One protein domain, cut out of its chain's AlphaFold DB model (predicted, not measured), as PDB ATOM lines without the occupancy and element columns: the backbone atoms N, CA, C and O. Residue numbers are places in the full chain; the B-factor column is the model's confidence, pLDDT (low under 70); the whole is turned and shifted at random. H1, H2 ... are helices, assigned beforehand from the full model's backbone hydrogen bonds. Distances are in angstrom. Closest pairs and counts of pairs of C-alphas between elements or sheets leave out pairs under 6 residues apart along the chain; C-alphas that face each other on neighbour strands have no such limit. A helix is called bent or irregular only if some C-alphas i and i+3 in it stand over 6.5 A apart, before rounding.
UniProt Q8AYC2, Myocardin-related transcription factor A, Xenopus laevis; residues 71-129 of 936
ATOM      1  N   ARG A  71     114.645 114.972 133.359       95.49
ATOM      2  CA  ARG A  71     115.711 115.234 134.335       95.49
ATOM      3  C   ARG A  71     115.750 116.712 134.724       95.49
ATOM      4  O   ARG A  71     115.865 116.989 135.917       95.49
ATOM      5  N   ALA A  72     115.629 117.641 133.774       95.52
ATOM      6  CA  ALA A  72     115.595 119.071 134.084       95.52
ATOM      7  C   ALA A  72     114.385 119.440 134.958       95.52
ATOM      8  O   ALA A  72     114.510 120.276 135.849       95.52
ATOM      9  N   GLU A  73     113.239 118.770 134.792       97.05
ATOM     10  CA  GLU A  73     112.088 118.954 135.681       97.05
ATOM     11  C   GLU A  73     112.368 118.460 137.108       97.05
ATOM     12  O   GLU A  73     112.091 119.176 138.071       97.05
ATOM     13  N   LEU A  74     112.958 117.272 137.269       97.42
ATOM     14  CA  LEU A  74     113.338 116.760 138.591       97.42
ATOM     15  C   LEU A  74     114.397 117.642 139.275       97.42
ATOM     16  O   LEU A  74     114.372 117.776 140.498       97.42
ATOM     17  N   VAL A  75     115.289 118.269 138.502       96.30
ATOM     18  CA  VAL A  75     116.269 119.250 138.998       96.30
ATOM     19  C   VAL A  75     115.591 120.565 139.399       96.30
ATOM     20  O   VAL A  75     115.774 121.024 140.522       96.30
ATOM     21  N   ARG A  76     114.717 121.123 138.551       97.05
ATOM     22  CA  ARG A  76     113.888 122.310 138.846       97.05
ATOM     23  C   ARG A  76     113.087 122.139 140.144       97.05
ATOM     24  O   ARG A  76     113.000 123.059 140.955       97.05
ATOM     25  N   MET A  77     112.537 120.946 140.363       96.86
ATOM     26  CA  MET A  77     111.786 120.583 141.570       96.86
ATOM     27  C   MET A  77     112.670 120.214 142.780       96.86
ATOM     28  O   MET A  77     112.125 119.834 143.813       96.86
ATOM     29  N   HIS A  78     114.002 120.318 142.674       94.90
ATOM     30  CA  HIS A  78     114.975 119.965 143.721       94.90
ATOM     31  C   HIS A  78     114.851 118.507 144.227       94.90
ATOM     32  O   HIS A  78     115.158 118.194 145.376       94.90
ATOM     33  N   ILE A  79     114.397 117.598 143.353       95.40
ATOM     34  CA  ILE A  79     114.344 116.142 143.584       95.40
ATOM     35  C   ILE A  79     115.670 115.490 143.159       95.40
ATOM     36  O   ILE A  79     116.111 114.513 143.761       95.40
ATOM     37  N   LEU A  80     116.310 116.046 142.128       93.81
ATOM     38  CA  LEU A  80     117.692 115.765 141.742       93.81
ATOM     39  C   LEU A  80     118.527 117.042 141.886       93.81
ATOM     40  O   LEU A  80     118.019 118.147 141.731       93.81
ATOM     41  N   GLU A  81     119.821 116.893 142.151       91.92
ATOM     42  CA  GLU A  81     120.747 118.026 142.237       91.92
ATOM     43  C   GLU A  81     121.124 118.562 140.844       91.92
ATOM     44  O   GLU A  81     121.234 117.800 139.879       91.92
ATOM     45  N   GLU A  82     121.450 119.856 140.760       89.44
ATOM     46  CA  GLU A  82     121.946 120.583 139.566       89.44
ATOM     47  C   GLU A  82     123.361 120.147 139.113       89.44
ATOM     48  O   GLU A  82     124.176 120.931 138.629       89.44
ATOM     49  N   THR A  83     123.718 118.886 139.335       83.73
ATOM     50  CA  THR A  83     125.062 118.347 139.138       83.73
ATOM     51  C   THR A  83     125.122 117.545 137.843       83.73
ATOM     52  O   THR A  83     124.339 116.616 137.660       83.73
ATOM     53  N   SER A  84     126.067 117.872 136.956       84.91
ATOM     54  CA  SER A  84     126.348 117.088 135.735       84.91
ATOM     55  C   SER A  84     127.250 115.864 135.994       84.91
ATOM     56  O   SER A  84     127.383 114.987 135.149       84.91
ATOM     57  N   ALA A  85     127.871 115.783 137.176       84.40
ATOM     58  CA  ALA A  85     128.743 114.671 137.545       84.40
ATOM     59  C   ALA A  85     127.989 113.340 137.730       84.40
ATOM     60  O   ALA A  85     126.792 113.296 138.042       84.40
ATOM     61  N   GLU A  86     128.752 112.258 137.584       90.37
ATOM     62  CA  GLU A  86     128.340 110.863 137.749       90.37
ATOM     63  C   GLU A  86     127.501 110.632 139.029       90.37
ATOM     64  O   GLU A  86     127.836 111.187 140.083       90.37
ATOM     65  N   PRO A  87     126.446 109.788 138.996       92.87
ATOM     66  CA  PRO A  87     125.608 109.499 140.165       92.87
ATOM     67  C   PRO A  87     126.370 109.110 141.442       92.87
ATOM     68  O   PRO A  87     125.965 109.507 142.533       92.87
ATOM     69  N   SER A  88     127.503 108.405 141.328       93.27
ATOM     70  CA  SER A  88     128.345 108.019 142.475       93.27
ATOM     71  C   SER A  88     129.005 109.212 143.194       93.27
ATOM     72  O   SER A  88     129.338 109.131 144.381       93.27
ATOM     73  N   LEU A  89     129.189 110.334 142.489       94.19
ATOM     74  CA  LEU A  89     129.875 111.529 142.979       94.19
ATOM     75  C   LEU A  89     128.914 112.584 143.530       94.19
ATOM     76  O   LEU A  89     129.327 113.367 144.385       94.19
ATOM     77  N   GLN A  90     127.644 112.597 143.113       93.74
ATOM     78  CA  GLN A  90     126.663 113.634 143.478       93.74
ATOM     79  C   GLN A  90     126.554 113.845 145.001       93.74
ATOM     80  O   GLN A  90     126.627 114.980 145.474       93.74
ATOM     81  N   ALA A  91     126.508 112.766 145.790       93.62
ATOM     82  CA  ALA A  91     126.465 112.831 147.256       93.62
ATOM     83  C   ALA A  91     127.751 113.403 147.902       93.62
ATOM     84  O   ALA A  91     127.699 114.018 148.970       93.62
ATOM     85  N   LYS A  92     128.914 113.245 147.254       95.91
ATOM     86  CA  LYS A  92     130.181 113.869 147.679       95.91
ATOM     87  C   LYS A  92     130.238 115.334 147.233       95.91
ATOM     88  O   LYS A  92     130.626 116.194 148.020       95.91
ATOM     89  N   GLN A  93     129.792 115.624 146.011       94.52
ATOM     90  CA  GLN A  93     129.763 116.966 145.431       94.52
ATOM     91  C   GLN A  93     128.822 117.905 146.190       94.52
ATOM     92  O   GLN A  93     129.234 119.016 146.504       94.52
ATOM     93  N   ILE A  94     127.613 117.474 146.562       94.53
ATOM     94  CA  ILE A  94     126.704 118.303 147.373       94.53
ATOM     95  C   ILE A  94     127.296 118.597 148.761       94.53
ATOM     96  O   ILE A  94     127.220 119.731 149.235       94.53
ATOM     97  N   LYS A  95     127.955 117.614 149.394       96.30
ATOM     98  CA  LYS A  95     128.637 117.805 150.682       96.30
ATOM     99  C   LYS A  95     129.787 118.810 150.557       96.30
ATOM    100  O   LYS A  95     129.915 119.679 151.412       96.30
ATOM    101  N   LEU A  96     130.568 118.742 149.476       96.57
ATOM    102  CA  LEU A  96     131.649 119.688 149.190       96.57
ATOM    103  C   LEU A  96     131.134 121.089 148.804       96.57
ATOM    104  O   LEU A  96     131.704 122.073 149.263       96.57
ATOM    105  N   LYS A  97     130.046 121.196 148.023       96.73
ATOM    106  CA  LYS A  97     129.360 122.466 147.692       96.73
ATOM    107  C   LYS A  97     128.883 123.147 148.978       96.73
ATOM    108  O   LYS A  97     129.166 124.321 149.178       96.73
ATOM    109  N   ARG A  98     128.242 122.398 149.885       97.72
ATOM    110  CA  ARG A  98     127.787 122.900 151.195       97.72
ATOM    111  C   ARG A  98     128.940 123.283 152.129       97.72
ATOM    112  O   ARG A  98     128.829 124.311 152.779       97.72
ATOM    113  N   ALA A  99     130.027 122.508 152.173       97.97
ATOM    114  CA  ALA A  99     131.216 122.853 152.960       97.97
ATOM    115  C   ALA A  99     131.853 124.160 152.464       97.97
ATOM    116  O   ALA A  99     131.887 125.129 153.209       97.97
ATOM    117  N   ARG A 100     132.198 124.242 151.170       98.00
ATOM    118  CA  ARG A 100     132.784 125.451 150.562       98.00
ATOM    119  C   ARG A 100     131.923 126.700 150.758       98.00
ATOM    120  O   ARG A 100     132.470 127.764 151.005       98.00
ATOM    121  N   LEU A 101     130.595 126.575 150.661       98.17
ATOM    122  CA  LEU A 101     129.668 127.682 150.923       98.17
ATOM    123  C   LEU A 101     129.615 128.081 152.406       98.17
ATOM    124  O   LEU A 101     129.395 129.251 152.699       98.17
ATOM    125  N   ALA A 102     129.804 127.142 153.337       98.37
ATOM    126  CA  ALA A 102     129.907 127.454 154.759       98.37
ATOM    127  C   ALA A 102     131.240 128.144 155.088       98.37
ATOM    128  O   ALA A 102     131.233 129.121 155.829       98.37
ATOM    129  N   ASP A 103     132.347 127.684 154.500       98.20
ATOM    130  CA  ASP A 103     133.683 128.263 154.682       98.20
ATOM    131  C   ASP A 103     133.741 129.709 154.132       98.20
ATOM    132  O   ASP A 103     134.096 130.639 154.857       98.20
ATOM    133  N   ASP A 104     133.283 129.912 152.890       98.41
ATOM    134  CA  ASP A 104     133.167 131.218 152.211       98.41
ATOM    135  C   ASP A 104     132.233 132.193 152.952       98.41
ATOM    136  O   ASP A 104     132.550 133.373 153.124       98.41
ATOM    137  N   LEU A 105     131.089 131.705 153.447       98.32
ATOM    138  CA  LEU A 105     130.190 132.518 154.264       98.32
ATOM    139  C   LEU A 105     130.817 132.861 155.622       98.32
ATOM    140  O   LEU A 105     130.630 133.977 156.099       98.32
ATOM    141  N   ASN A 106     131.566 131.941 156.236       97.86
ATOM    142  CA  ASN A 106     132.223 132.159 157.525       97.86
ATOM    143  C   ASN A 106     133.319 133.240 157.443       97.86
ATOM    144  O   ASN A 106     133.456 134.043 158.367       97.86
ATOM    145  N   GLU A 107     134.047 133.322 156.328       97.22
ATOM    146  CA  GLU A 107     134.961 134.439 156.050       97.22
ATOM    147  C   GLU A 107     134.197 135.758 155.831       97.22
ATOM    148  O   GLU A 107     134.504 136.781 156.447       97.22
ATOM    149  N   LYS A 108     133.117 135.740 155.040       97.95
ATOM    150  CA  LYS A 108     132.309 136.944 154.762       97.95
ATOM    151  C   LYS A 108     131.577 137.507 155.985       97.95
ATOM    152  O   LYS A 108     131.324 138.710 156.029       97.95
ATOM    153  N   ILE A 109     131.243 136.680 156.981       96.33
ATOM    154  CA  ILE A 109     130.669 137.156 158.255       96.33
ATOM    155  C   ILE A 109     131.725 137.540 159.298       96.33
ATOM    156  O   ILE A 109     131.379 138.281 160.218       96.33
ATOM    157  N   SER A 110     132.978 137.080 159.183       96.26
ATOM    158  CA  SER A 110     134.060 137.531 160.072       96.26
ATOM    159  C   SER A 110     134.552 138.928 159.679       96.26
ATOM    160  O   SER A 110     134.744 139.768 160.552       96.26
ATOM    161  N   GLN A 111     134.611 139.216 158.375       95.08
ATOM    162  CA  GLN A 111     134.884 140.544 157.806       95.08
ATOM    163  C   GLN A 111     133.634 141.451 157.737       95.08
ATOM    164  O   GLN A 111     133.560 142.366 156.915       95.08
ATOM    165  N   ARG A 112     132.605 141.186 158.553       96.78
ATOM    166  CA  ARG A 112     131.336 141.929 158.518       96.78
ATOM    167  C   ARG A 112     131.521 143.345 159.089       96.78
ATOM    168  O   ARG A 112     131.795 143.450 160.284       96.78
ATOM    169  N   PRO A 113     131.253 144.417 158.313       95.15
ATOM    170  CA  PRO A 113     131.395 145.789 158.792       95.15
ATOM    171  C   PRO A 113     130.605 146.071 160.073       95.15
ATOM    172  O   PRO A 113     129.412 145.754 160.169       95.15
ATOM    173  N   GLY A 114     131.264 146.701 161.043       95.05
ATOM    174  CA  GLY A 114     130.648 147.127 162.294       95.05
ATOM    175  C   GLY A 114     129.612 148.244 162.083       95.05
ATOM    176  O   GLY A 114     129.695 148.992 161.107       95.05
ATOM    177  N   PRO A 115     128.650 148.439 163.011       93.40
ATOM    178  CA  PRO A 115     127.645 149.497 162.880       93.40
ATOM    179  C   PRO A 115     128.246 150.895 162.681       93.40
ATOM    180  O   PRO A 115     127.729 151.662 161.879       93.40
ATOM    181  N   MET A 116     129.365 151.208 163.347       90.26
ATOM    182  CA  MET A 116     130.057 152.496 163.194       90.26
ATOM    183  C   MET A 116     130.652 152.683 161.793       90.26
ATOM    184  O   MET A 116     130.508 153.758 161.220       90.26
ATOM    185  N   GLU A 117     131.219 151.641 161.178       92.43
ATOM    186  CA  GLU A 117     131.656 151.729 159.780       92.43
ATOM    187  C   GLU A 117     130.489 152.020 158.840       92.43
ATOM    188  O   GLU A 117     130.643 152.781 157.893       92.43
ATOM    189  N   LEU A 118     129.321 151.417 159.081       94.95
ATOM    190  CA  LEU A 118     128.132 151.645 158.262       94.95
ATOM    191  C   LEU A 118     127.565 153.063 158.452       94.95
ATOM    192  O   LEU A 118     126.970 153.597 157.518       94.95
ATOM    193  N   VAL A 119     127.789 153.698 159.607       92.14
ATOM    194  CA  VAL A 119     127.495 155.127 159.835       92.14
ATOM    195  C   VAL A 119     128.475 156.021 159.072       92.14
ATOM    196  O   VAL A 119     128.036 156.912 158.344       92.14
ATOM    197  N   VAL A 120     129.784 155.754 159.161       91.46
ATOM    198  CA  VAL A 120     130.830 156.487 158.414       91.46
ATOM    199  C   VAL A 120     130.634 156.340 156.899       91.46
ATOM    200  O   VAL A 120     130.710 157.317 156.158       91.46
ATOM    201  N   LYS A 121     130.266 155.141 156.433       91.62
ATOM    202  CA  LYS A 121     129.905 154.834 155.035       91.62
ATOM    203  C   LYS A 121     128.536 155.406 154.620       91.62
ATOM    204  O   LYS A 121     128.111 155.179 153.493       91.62
ATOM    205  N   ASN A 122     127.855 156.165 155.488       88.34
ATOM    206  CA  ASN A 122     126.550 156.808 155.258       88.34
ATOM    207  C   ASN A 122     125.378 155.844 154.958       88.34
ATOM    208  O   ASN A 122     124.342 156.268 154.452       88.34
ATOM    209  N   ILE A 123     125.522 154.559 155.293       92.11
ATOM    210  CA  ILE A 123     124.513 153.505 155.087       92.11
ATOM    211  C   ILE A 123     123.522 153.462 156.260       92.11
ATOM    212  O   ILE A 123     122.327 153.252 156.054       92.11
ATOM    213  N   LEU A 124     124.004 153.669 157.490       89.41
ATOM    214  CA  LEU A 124     123.161 153.815 158.678       89.41
ATOM    215  C   LEU A 124     123.043 155.299 159.064       89.41
ATOM    216  O   LEU A 124     124.070 155.951 159.270       89.41
ATOM    217  N   PRO A 125     121.823 155.852 159.195       86.48
ATOM    218  CA  PRO A 125     121.638 157.206 159.693       86.48
ATOM    219  C   PRO A 125     121.926 157.277 161.198       86.48
ATOM    220  O   PRO A 125     121.581 156.376 161.961       86.48
ATOM    221  N   VAL A 126     122.518 158.391 161.621       82.42
ATOM    222  CA  VAL A 126     122.691 158.787 163.024       82.42
ATOM    223  C   VAL A 126     122.200 160.222 163.158       82.42
ATOM    224  O   VAL A 126     122.444 161.040 162.269       82.42
ATOM    225  N   GLU A 127     121.501 160.511 164.258       75.59
ATOM    226  CA  GLU A 127     121.053 161.862 164.613       75.59
ATOM    227  C   GLU A 127     122.232 162.839 164.538       75.59
ATOM    228  O   GLU A 127     123.284 162.603 165.140       75.59
ATOM    229  N   THR A 128     122.076 163.919 163.768       67.36
ATOM    230  CA  THR A 128     123.209 164.690 163.218       67.36
ATOM    231  C   THR A 128     124.199 165.182 164.276       67.36
ATOM    232  O   THR A 128     125.401 165.148 164.035       67.36
ATOM    233  N   SER A 129     123.712 165.508 165.478       61.84
ATOM    234  CA  SER A 129     124.504 165.933 166.643       61.84
ATOM    235  C   SER A 129     125.615 164.967 167.091       61.84
ATOM    236  O   SER A 129     126.488 165.388 167.844       61.84
TER     237      SER A 129
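Overview. This is residues 71 to 129 of the 936 residues of the protein "Myocardin-related transcription factor A" of Xenopus laevis (UniProt Q8AYC2). One long helix, H2, makes most of the length of an open rod, with a short helix off each end: H1 set to the side of its first end, H3 beyond its last. The printed part has 59 residues with three named helices, in the order H1, H2, H3, and no named strand; the class is all helix. It is extended, with a radius of gyration of the C-alphas of 20.2 A and spans of 62 by 24 by 13 A.

Arrangement. H2, residues 87 to 110, touches no helix. It is apart from H1, residues 71 to 76, and from H3, residues 115 to 120; H1 and H3 are apart too. Residues 95 to 112, of which 95 to 110 belong to H2, stand free. Every O i to N i+4 pair is within hydrogen-bond range in H1 and H3; in H2, 17 of 20 are.

Along the chain. H2 runs 35.4 A from C-alpha 87 at (125.608, 109.499, 140.165) to C-alpha 110 at (134.060, 137.531, 160.072). It is irregular: C-alphas 88 and 91 are 7.0 A apart. H1 measures 8.6 A and H3 8.9 A.

Size, cuts and confidence. The C-alphas farthest apart, of Ser 88 and Ser 129, are 62.9 A apart. The printed part has no cut. The link H1 to H2 is short, H2 to H3 tight. Residues 128 to 129 have pLDDT under 70.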